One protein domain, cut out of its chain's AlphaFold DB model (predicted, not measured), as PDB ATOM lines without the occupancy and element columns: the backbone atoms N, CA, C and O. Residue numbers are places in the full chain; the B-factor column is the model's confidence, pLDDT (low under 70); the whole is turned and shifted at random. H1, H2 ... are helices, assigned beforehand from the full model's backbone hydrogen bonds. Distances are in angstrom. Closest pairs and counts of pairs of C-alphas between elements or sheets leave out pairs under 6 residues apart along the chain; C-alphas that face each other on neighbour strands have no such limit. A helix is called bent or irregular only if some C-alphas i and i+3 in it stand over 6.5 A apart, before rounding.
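What this domain is: This is residues 74 to 135 of the 285 residues of an uncharacterized protein of Parcubacteria group bacterium RIFOXYD2_FULL_52_8 (UniProt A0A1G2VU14). H3 and H4 form a helical hairpin at one end of the domain, while H1 and H2 stand crosswise at the other, with H3 between H1 and H4. The printed part has 62 residues with four named helices, H1 to H4 in chain order, and no named strand: all helix. It is compact, with a radius of gyration of the C-alphas of 10.9 A and spans of 31 by 21 by 15 A.

Where its parts are: H1, residues 74 to 85, begins at C-alpha 74 (-13.507, 39.671, 29.757). H2 is residues 95 to 102. H3, residues 105 to 117, is 19.1 A long and irregular: C-alphas 106 and 109 are 7.6 A apart. H4, residues 123 to 134, ends at C-alpha 134 (-5.849, 20.972, 45.372).

How they stand to each other: H1, with residues 78 to 82 alone, only just touches H2 with 3 C-alpha pairs within 8 A, closest Thr 79 and Ser 95, 6.1 A. H2 and H3 touch only at the corner, closest C-alphas Cys 102 and Cys 111, 5.8 A. H3 and H4, closest C-alphas Leu 116 and Ala 126, 5.8 A, run opposite ways at a shallow tilt of 31 degrees. Every O i to N i+4 pair is within hydrogen-bond range in H1, H2 and H4; in H3, 7 of 9.

The domain as a whole: The C-alphas farthest apart, Gln 76 and Val 135, are 31.7 A apart. The printed part has no cut and no long link; no printed residue is under 70 in pLDDT.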
ATOM      1  N   ASP A  74     -14.151  40.405  28.672       72.12
ATOM      2  CA  ASP A  74     -13.507  39.671  29.757       72.12
ATOM      3  C   ASP A  74     -12.227  40.375  30.221       72.12
ATOM      4  O   ASP A  74     -11.980  40.474  31.420       72.12
ATOM      5  N   ASP A  75     -11.465  40.977  29.306       74.81
ATOM      6  CA  ASP A  75     -10.340  41.845  29.665       74.81
ATOM      7  C   ASP A  75     -10.775  43.079  30.467       74.81
ATOM      8  O   ASP A  75     -10.091  43.479  31.415       74.81
ATOM      9  N   GLN A  76     -11.918  43.669  30.110       81.50
ATOM     10  CA  GLN A  76     -12.473  44.805  30.833       81.50
ATOM     11  C   GLN A  76     -12.924  44.395  32.238       81.50
ATOM     12  O   GLN A  76     -12.513  45.029  33.205       81.50
ATOM     13  N   LYS A  77     -13.648  43.274  32.376       86.62
ATOM     14  CA  LYS A  77     -14.017  42.721  33.691       86.62
ATOM     15  C   LYS A  77     -12.805  42.454  34.579       86.62
ATOM     16  O   LYS A  77     -12.840  42.803  35.754       86.62
ATOM     17  N   ARG A  78     -11.727  41.869  34.039       86.06
ATOM     18  CA  ARG A  78     -10.496  41.653  34.821       86.06
ATOM     19  C   ARG A  78      -9.881  42.970  35.279       86.06
ATOM     20  O   ARG A  78      -9.476  43.082  36.428       86.06
ATOM     21  N   THR A  79      -9.806  43.958  34.387       89.00
ATOM     22  CA  THR A  79      -9.233  45.272  34.713       89.00
ATOM     23  C   THR A  79     -10.060  45.978  35.787       89.00
ATOM     24  O   THR A  79      -9.495  46.497  36.747       89.00
ATOM     25  N   ASP A  80     -11.388  45.929  35.675       91.81
ATOM     26  CA  ASP A  80     -12.310  46.491  36.662       91.81
ATOM     27  C   ASP A  80     -12.197  45.773  38.015       91.81
ATOM     28  O   ASP A  80     -12.187  46.430  39.059       91.81
ATOM     29  N   ALA A  81     -12.063  44.442  38.016       93.25
ATOM     30  CA  ALA A  81     -11.863  43.659  39.232       93.25
ATOM     31  C   ALA A  81     -10.542  44.018  39.924       93.25
ATOM     32  O   ALA A  81     -10.556  44.341  41.109       93.25
ATOM     33  N   ILE A  82      -9.430  44.079  39.185       94.69
ATOM     34  CA  ILE A  82      -8.123  44.477  39.734       94.69
ATOM     35  C   ILE A  82      -8.184  45.906  40.289       94.69
ATOM     36  O   ILE A  82      -7.726  46.158  41.400       94.69
ATOM     37  N   ALA A  83      -8.802  46.844  39.566       93.75
ATOM     38  CA  ALA A  83      -8.934  48.229  40.018       93.75
ATOM     39  C   ALA A  83      -9.822  48.374  41.268       93.75
ATOM     40  O   ALA A  83      -9.608  49.275  42.081       93.75
ATOM     41  N   THR A  84     -10.828  47.509  41.421       95.88
ATOM     42  CA  THR A  84     -11.801  47.575  42.521       95.88
ATOM     43  C   THR A  84     -11.328  46.821  43.762       95.88
ATOM     44  O   THR A  84     -11.523  47.297  44.881       95.88
ATOM     45  N   PHE A  85     -10.729  45.648  43.572       95.00
ATOM     46  CA  PHE A  85     -10.433  44.686  44.635       95.00
ATOM     47  C   PHE A  85      -8.931  44.462  44.855       95.00
ATOM     48  O   PHE A  85      -8.554  43.827  45.837       95.00
ATOM     49  N   GLY A  86      -8.068  45.014  43.995       95.56
ATOM     50  CA  GLY A  86      -6.663  44.614  43.903       95.56
ATOM     51  C   GLY A  86      -6.517  43.265  43.200       95.56
ATOM     52  O   GLY A  86      -7.511  42.624  42.861       95.56
ATOM     53  N   GLY A  87      -5.283  42.837  42.945       95.69
ATOM     54  CA  GLY A  87      -5.002  41.518  42.388       95.69
ATOM     55  C   GLY A  87      -5.040  40.381  43.422       95.69
ATOM     56  O   GLY A  87      -5.135  40.646  44.625       95.69
ATOM     57  N   PRO A  88      -4.932  39.115  42.975       96.00
ATOM     58  CA  PRO A  88      -4.947  37.943  43.851       96.00
ATOM     59  C   PRO A  88      -3.924  38.067  44.986       96.00
ATOM     60  O   PRO A  88      -2.780  38.451  44.745       96.00
ATOM     61  N   ASP A  89      -4.345  37.787  46.222       93.62
ATOM     62  CA  ASP A  89      -3.536  37.904  47.450       93.62
ATOM     63  C   ASP A  89      -2.878  39.286  47.685       93.62
ATOM     64  O   ASP A  89      -2.004  39.433  48.541       93.62
ATOM     65  N   GLY A  90      -3.285  40.319  46.936       93.62
ATOM     66  CA  GLY A  90      -2.609  41.619  46.898       93.62
ATOM     67  C   GLY A  90      -1.236  41.589  46.215       93.62
ATOM     68  O   GLY A  90      -0.438  42.503  46.422       93.62
ATOM     69  N   ALA A  91      -0.938  40.552  45.430       95.81
ATOM     70  CA  ALA A  91       0.368  40.332  44.810       95.81
ATOM     71  C   ALA A  91       0.605  41.146  43.523       95.81
ATOM     72  O   ALA A  91       1.729  41.204  43.025       95.81
ATOM     73  N   CYS A  92      -0.436  41.785  42.990       96.50
ATOM     74  CA  CYS A  92      -0.384  42.635  41.804       96.50
ATOM     75  C   CYS A  92      -1.488  43.704  41.850       96.50
ATOM     76  O   CYS A  92      -2.477  43.559  42.575       96.50
ATOM     77  N   ASP A  93      -1.318  44.784  41.093       94.56
ATOM     78  CA  ASP A  93      -2.189  45.966  41.128       94.56
ATOM     79  C   ASP A  93      -2.565  46.510  39.739       94.56
ATOM     80  O   ASP A  93      -3.332  47.468  39.632       94.56
ATOM     81  N   ASP A  94      -2.100  45.868  38.667       89.56
ATOM     82  CA  ASP A  94      -2.453  46.202  37.292       89.56
ATOM     83  C   ASP A  94      -2.530  44.946  36.404       89.56
ATOM     84  O   ASP A  94      -2.074  43.860  36.767       89.56
ATOM     85  N   SER A  95      -3.120  45.067  35.211       84.56
ATOM     86  CA  SER A  95      -3.330  43.901  34.343       84.56
ATOM     87  C   SER A  95      -2.030  43.248  33.858       84.56
ATOM     88  O   SER A  95      -2.060  42.059  33.538       84.56
ATOM     89  N   ALA A  96      -0.927  43.988  33.730       85.88
ATOM     90  CA  ALA A  96       0.356  43.433  33.317       85.88
ATOM     91  C   ALA A  96       1.036  42.711  34.485       85.88
ATOM     92  O   ALA A  96       1.449  41.562  34.315       85.88
ATOM     93  N   SER A  97       1.089  43.324  35.673       92.88
ATOM     94  CA  SER A  97       1.649  42.667  36.862       92.88
ATOM     95  C   SER A  97       0.848  41.426  37.260       92.88
ATOM     96  O   SER A  97       1.441  40.390  37.560       92.88
ATOM     97  N   CYS A  98      -0.484  41.469  37.159       93.50
ATOM     98  CA  CYS A  98      -1.324  40.306  37.444       93.50
ATOM     99  C   CYS A  98      -1.184  39.182  36.423       93.50
ATOM    100  O   CYS A  98      -1.265  38.016  36.797       93.50
ATOM    101  N   ARG A  99      -0.924  39.502  35.150       89.25
ATOM    102  CA  ARG A  99      -0.623  38.480  34.143       89.25
ATOM    103  C   ARG A  99       0.665  37.742  34.493       89.25
ATOM    104  O   ARG A  99       0.653  36.526  34.572       89.25
ATOM    105  N   ILE A 100       1.732  38.481  34.797       91.44
ATOM    106  CA  ILE A 100       3.019  37.892  35.195       91.44
ATOM    107  C   ILE A 100       2.860  37.023  36.449       91.44
ATOM    108  O   ILE A 100       3.414  35.930  36.502       91.44
ATOM    109  N   TYR A 101       2.103  37.492  37.445       93.06
ATOM    110  CA  TYR A 101       1.844  36.730  38.667       93.06
ATOM    111  C   TYR A 101       1.087  35.425  38.385       93.06
ATOM    112  O   TYR A 101       1.503  34.373  38.859       93.06
ATOM    113  N   CYS A 102       0.009  35.482  37.599       92.00
ATOM    114  CA  CYS A 102      -0.827  34.318  37.301       92.00
ATOM    115  C   CYS A 102      -0.240  33.360  36.255       92.00
ATOM    116  O   CYS A 102      -0.684  32.220  36.186       92.00
ATOM    117  N   ASP A 103       0.747  33.795  35.468       88.50
ATOM    118  CA  ASP A 103       1.493  32.930  34.545       88.50
ATOM    119  C   ASP A 103       2.468  31.988  35.284       88.50
ATOM    120  O   ASP A 103       2.990  31.044  34.687       88.50
ATOM    121  N   ASP A 104       2.733  32.228  36.573       86.25
ATOM    122  CA  ASP A 104       3.499  31.317  37.423       86.25
ATOM    123  C   ASP A 104       2.585  30.189  37.951       86.25
ATOM    124  O   ASP A 104       1.641  30.472  38.701       86.25
ATOM    125  N   PRO A 105       2.871  28.906  37.642       80.88
ATOM    126  CA  PRO A 105       2.091  27.767  38.134       80.88
ATOM    127  C   PRO A 105       1.976  27.702  39.663       80.88
ATOM    128  O   PRO A 105       1.025  27.132  40.196       80.88
ATOM    129  N   ALA A 106       2.922  28.295  40.401       86.00
ATOM    130  CA  ALA A 106       2.845  28.371  41.858       86.00
ATOM    131  C   ALA A 106       1.656  29.218  42.355       86.00
ATOM    132  O   ALA A 106       1.193  29.016  43.478       86.00
ATOM    133  N   ASN A 107       1.149  30.132  41.523       91.19
ATOM    134  CA  ASN A 107       0.077  31.072  41.856       91.19
ATOM    135  C   ASN A 107      -1.266  30.701  41.210       91.19
ATOM    136  O   ASN A 107      -2.265  31.395  41.413       91.19
ATOM    137  N   GLU A 108      -1.314  29.607  40.449       88.06
ATOM    138  CA  GLU A 108      -2.483  29.202  39.665       88.06
ATOM    139  C   GLU A 108      -3.733  29.029  40.542       88.06
ATOM    140  O   GLU A 108      -4.826  29.477  40.184       88.06
ATOM    141  N   LEU A 109      -3.570  28.466  41.746       89.81
ATOM    142  CA  LEU A 109      -4.670  28.288  42.696       89.81
ATOM    143  C   LEU A 109      -5.218  29.632  43.184       89.81
ATOM    144  O   LEU A 109      -6.432  29.837  43.160       89.81
ATOM    145  N   SER A 110      -4.338  30.555  43.575       94.12
ATOM    146  CA  SER A 110      -4.719  31.902  44.007       94.12
ATOM    147  C   SER A 110      -5.444  32.662  42.899       94.12
ATOM    148  O   SER A 110      -6.493  33.263  43.131       94.12
ATOM    149  N   CYS A 111      -4.933  32.597  41.670       95.06
ATOM    150  CA  CYS A 111      -5.543  33.262  40.521       95.06
ATOM    151  C   CYS A 111      -6.891  32.647  40.129       95.06
ATOM    152  O   CYS A 111      -7.826  33.377  39.785       95.06
ATOM    153  N   THR A 112      -7.035  31.324  40.231       92.81
ATOM    154  CA  THR A 112      -8.306  30.632  39.973       92.81
ATOM    155  C   THR A 112      -9.348  30.978  41.035       92.81
ATOM    156  O   THR A 112     -10.492  31.285  40.701       92.81
ATOM    157  N   GLN A 113      -8.959  31.000  42.314       94.44
ATOM    158  CA  GLN A 113      -9.840  31.389  43.417       94.44
ATOM    159  C   GLN A 113     -10.290  32.845  43.303       94.44
ATOM    160  O   GLN A 113     -11.482  33.117  43.417       94.44
ATOM    161  N   TYR A 114      -9.369  33.758  42.995       95.69
ATOM    162  CA  TYR A 114      -9.695  35.154  42.719       95.69
ATOM    163  C   TYR A 114     -10.672  35.280  41.541       95.69
ATOM    164  O   TYR A 114     -11.658  36.014  41.603       95.69
ATOM    165  N   SER A 115     -10.443  34.511  40.473       93.62
ATOM    166  CA  SER A 115     -11.325  34.516  39.306       93.62
ATOM    167  C   SER A 115     -12.726  33.986  39.622       93.62
ATOM    168  O   SER A 115     -13.700  34.496  39.072       93.62
ATOM    169  N   LEU A 116     -12.845  33.005  40.522       92.31
ATOM    170  CA  LEU A 116     -14.126  32.518  41.037       92.31
ATOM    171  C   LEU A 116     -14.819  33.551  41.936       92.31
ATOM    172  O   LEU A 116     -16.028  33.736  41.830       92.31
ATOM    173  N   GLU A 117     -14.073  34.201  42.829       94.50
ATOM    174  CA  GLU A 117     -14.602  35.192  43.774       94.50
ATOM    175  C   GLU A 117     -15.170  36.425  43.063       94.50
ATOM    176  O   GLU A 117     -16.180  36.983  43.497       94.50
ATOM    177  N   HIS A 118     -14.550  36.820  41.948       93.75
ATOM    178  CA  HIS A 118     -14.902  38.023  41.195       93.75
ATOM    179  C   HIS A 118     -15.614  37.743  39.864       93.75
ATOM    180  O   HIS A 118     -15.681  38.629  39.012       93.75
ATOM    181  N   ASP A 119     -16.150  36.531  39.678       89.69
ATOM    182  CA  ASP A 119     -16.914  36.122  38.488       89.69
ATOM    183  C   ASP A 119     -16.163  36.362  37.153       89.69
ATOM    184  O   ASP A 119     -16.762  36.656  36.113       89.69
ATOM    185  N   LEU A 120     -14.832  36.239  37.178       89.62
ATOM    186  CA  LEU A 120     -13.952  36.360  36.008       89.62
ATOM    187  C   LEU A 120     -13.824  35.041  35.240       89.62
ATOM    188  O   LEU A 120     -13.438  35.046  34.073       89.62
ATOM    189  N   LEU A 121     -14.170  33.925  35.886       84.50
ATOM    190  CA  LEU A 121     -14.228  32.591  35.300       84.50
ATOM    191  C   LEU A 121     -15.586  31.950  35.632       84.50
ATOM    192  O   LEU A 121     -16.077  32.114  36.754       84.50
ATOM    193  N   PRO A 122     -16.221  31.206  34.706       87.44
ATOM    194  CA  PRO A 122     -17.431  30.457  35.018       87.44
ATOM    195  C   PRO A 122     -17.213  29.548  36.229       87.44
ATOM    196  O   PRO A 122     -16.251  28.786  36.271       87.44
ATOM    197  N   ARG A 123     -18.142  29.577  37.192       86.56
ATOM    198  CA  ARG A 123     -18.018  28.819  38.447       86.56
ATOM    199  C   ARG A 123     -17.654  27.350  38.242       86.56
ATOM    200  O   ARG A 123     -16.748  26.872  38.904       86.56
ATOM    201  N   ALA A 124     -18.341  26.659  37.333       81.50
ATOM    202  CA  ALA A 124     -18.087  25.242  37.076       81.50
ATOM    203  C   ALA A 124     -16.642  24.994  36.613       81.50
ATOM    204  O   ALA A 124     -16.007  24.060  37.082       81.50
ATOM    205  N   GLN A 125     -16.120  25.872  35.754       82.94
ATOM    206  CA  GLN A 125     -14.742  25.801  35.281       82.94
ATOM    207  C   GLN A 125     -13.754  26.091  36.416       82.94
ATOM    208  O   GLN A 125     -12.786  25.366  36.588       82.94
ATOM    209  N   ALA A 126     -14.017  27.109  37.239       86.06
ATOM    210  CA  ALA A 126     -13.141  27.436  38.359       86.06
ATOM    211  C   ALA A 126     -13.123  26.345  39.442       86.06
ATOM    212  O   ALA A 126     -12.070  26.041  39.990       86.06
ATOM    213  N   GLU A 127     -14.278  25.750  39.755       86.81
ATOM    214  CA  GLU A 127     -14.391  24.642  40.710       86.81
ATOM    215  C   GLU A 127     -13.636  23.402  40.216       86.81
ATOM    216  O   GLU A 127     -12.905  22.797  40.999       86.81
ATOM    217  N   GLU A 128     -13.743  23.073  38.925       84.00
ATOM    218  CA  GLU A 128     -12.968  21.999  38.294       84.00
ATOM    219  C   GLU A 128     -11.461  22.272  38.383       84.00
ATOM    220  O   GLU A 128     -10.712  21.437  38.888       84.00
ATOM    221  N   THR A 129     -11.006  23.464  37.991       83.81
ATOM    222  CA  THR A 129      -9.589  23.844  38.092       83.81
ATOM    223  C   THR A 129      -9.088  23.796  39.542       83.81
ATOM    224  O   THR A 129      -8.015  23.255  39.807       83.81
ATOM    225  N   ILE A 130      -9.870  24.282  40.513       86.94
ATOM    226  CA  ILE A 130      -9.519  24.197  41.942       86.94
ATOM    227  C   ILE A 130      -9.400  22.738  42.393       86.94
ATOM    228  O   ILE A 130      -8.489  22.414  43.158       86.94
ATOM    229  N   GLU A 131     -10.288  21.849  41.947       82.94
ATOM    230  CA  GLU A 131     -10.203  20.424  42.269       82.94
ATOM    231  C   GLU A 131      -8.874  19.834  41.781       82.94
ATOM    232  O   GLU A 131      -8.151  19.222  42.570       82.94
ATOM    233  N   VAL A 132      -8.485  20.100  40.533       80.00
ATOM    234  CA  VAL A 132      -7.198  19.632  39.992       80.00
ATOM    235  C   VAL A 132      -6.014  20.173  40.797       80.00
ATOM    236  O   VAL A 132      -5.118  19.411  41.161       80.00
ATOM    237  N   LEU A 133      -6.020  21.466  41.125       81.25
ATOM    238  CA  LEU A 133      -4.907  22.128  41.813       81.25
ATOM    239  C   LEU A 133      -4.762  21.734  43.288       81.25
ATOM    240  O   LEU A 133      -3.679  21.872  43.861       81.25
ATOM    241  N   THR A 134      -5.836  21.264  43.927       82.06
ATOM    242  CA  THR A 134      -5.849  20.972  45.372       82.06
ATOM    243  C   THR A 134      -5.782  19.490  45.710       82.06
ATOM    244  O   THR A 134      -5.450  19.150  46.849       82.06
ATOM    245  N   VAL A 135      -6.071  18.593  44.764       83.06
ATOM    246  CA  VAL A 135      -5.939  17.151  44.987       83.06
ATOM    247  C   VAL A 135      -4.451  16.773  44.947       83.06
ATOM    248  O   VAL A 135      -3.827  16.867  43.891       83.06
TER     249      VAL A 135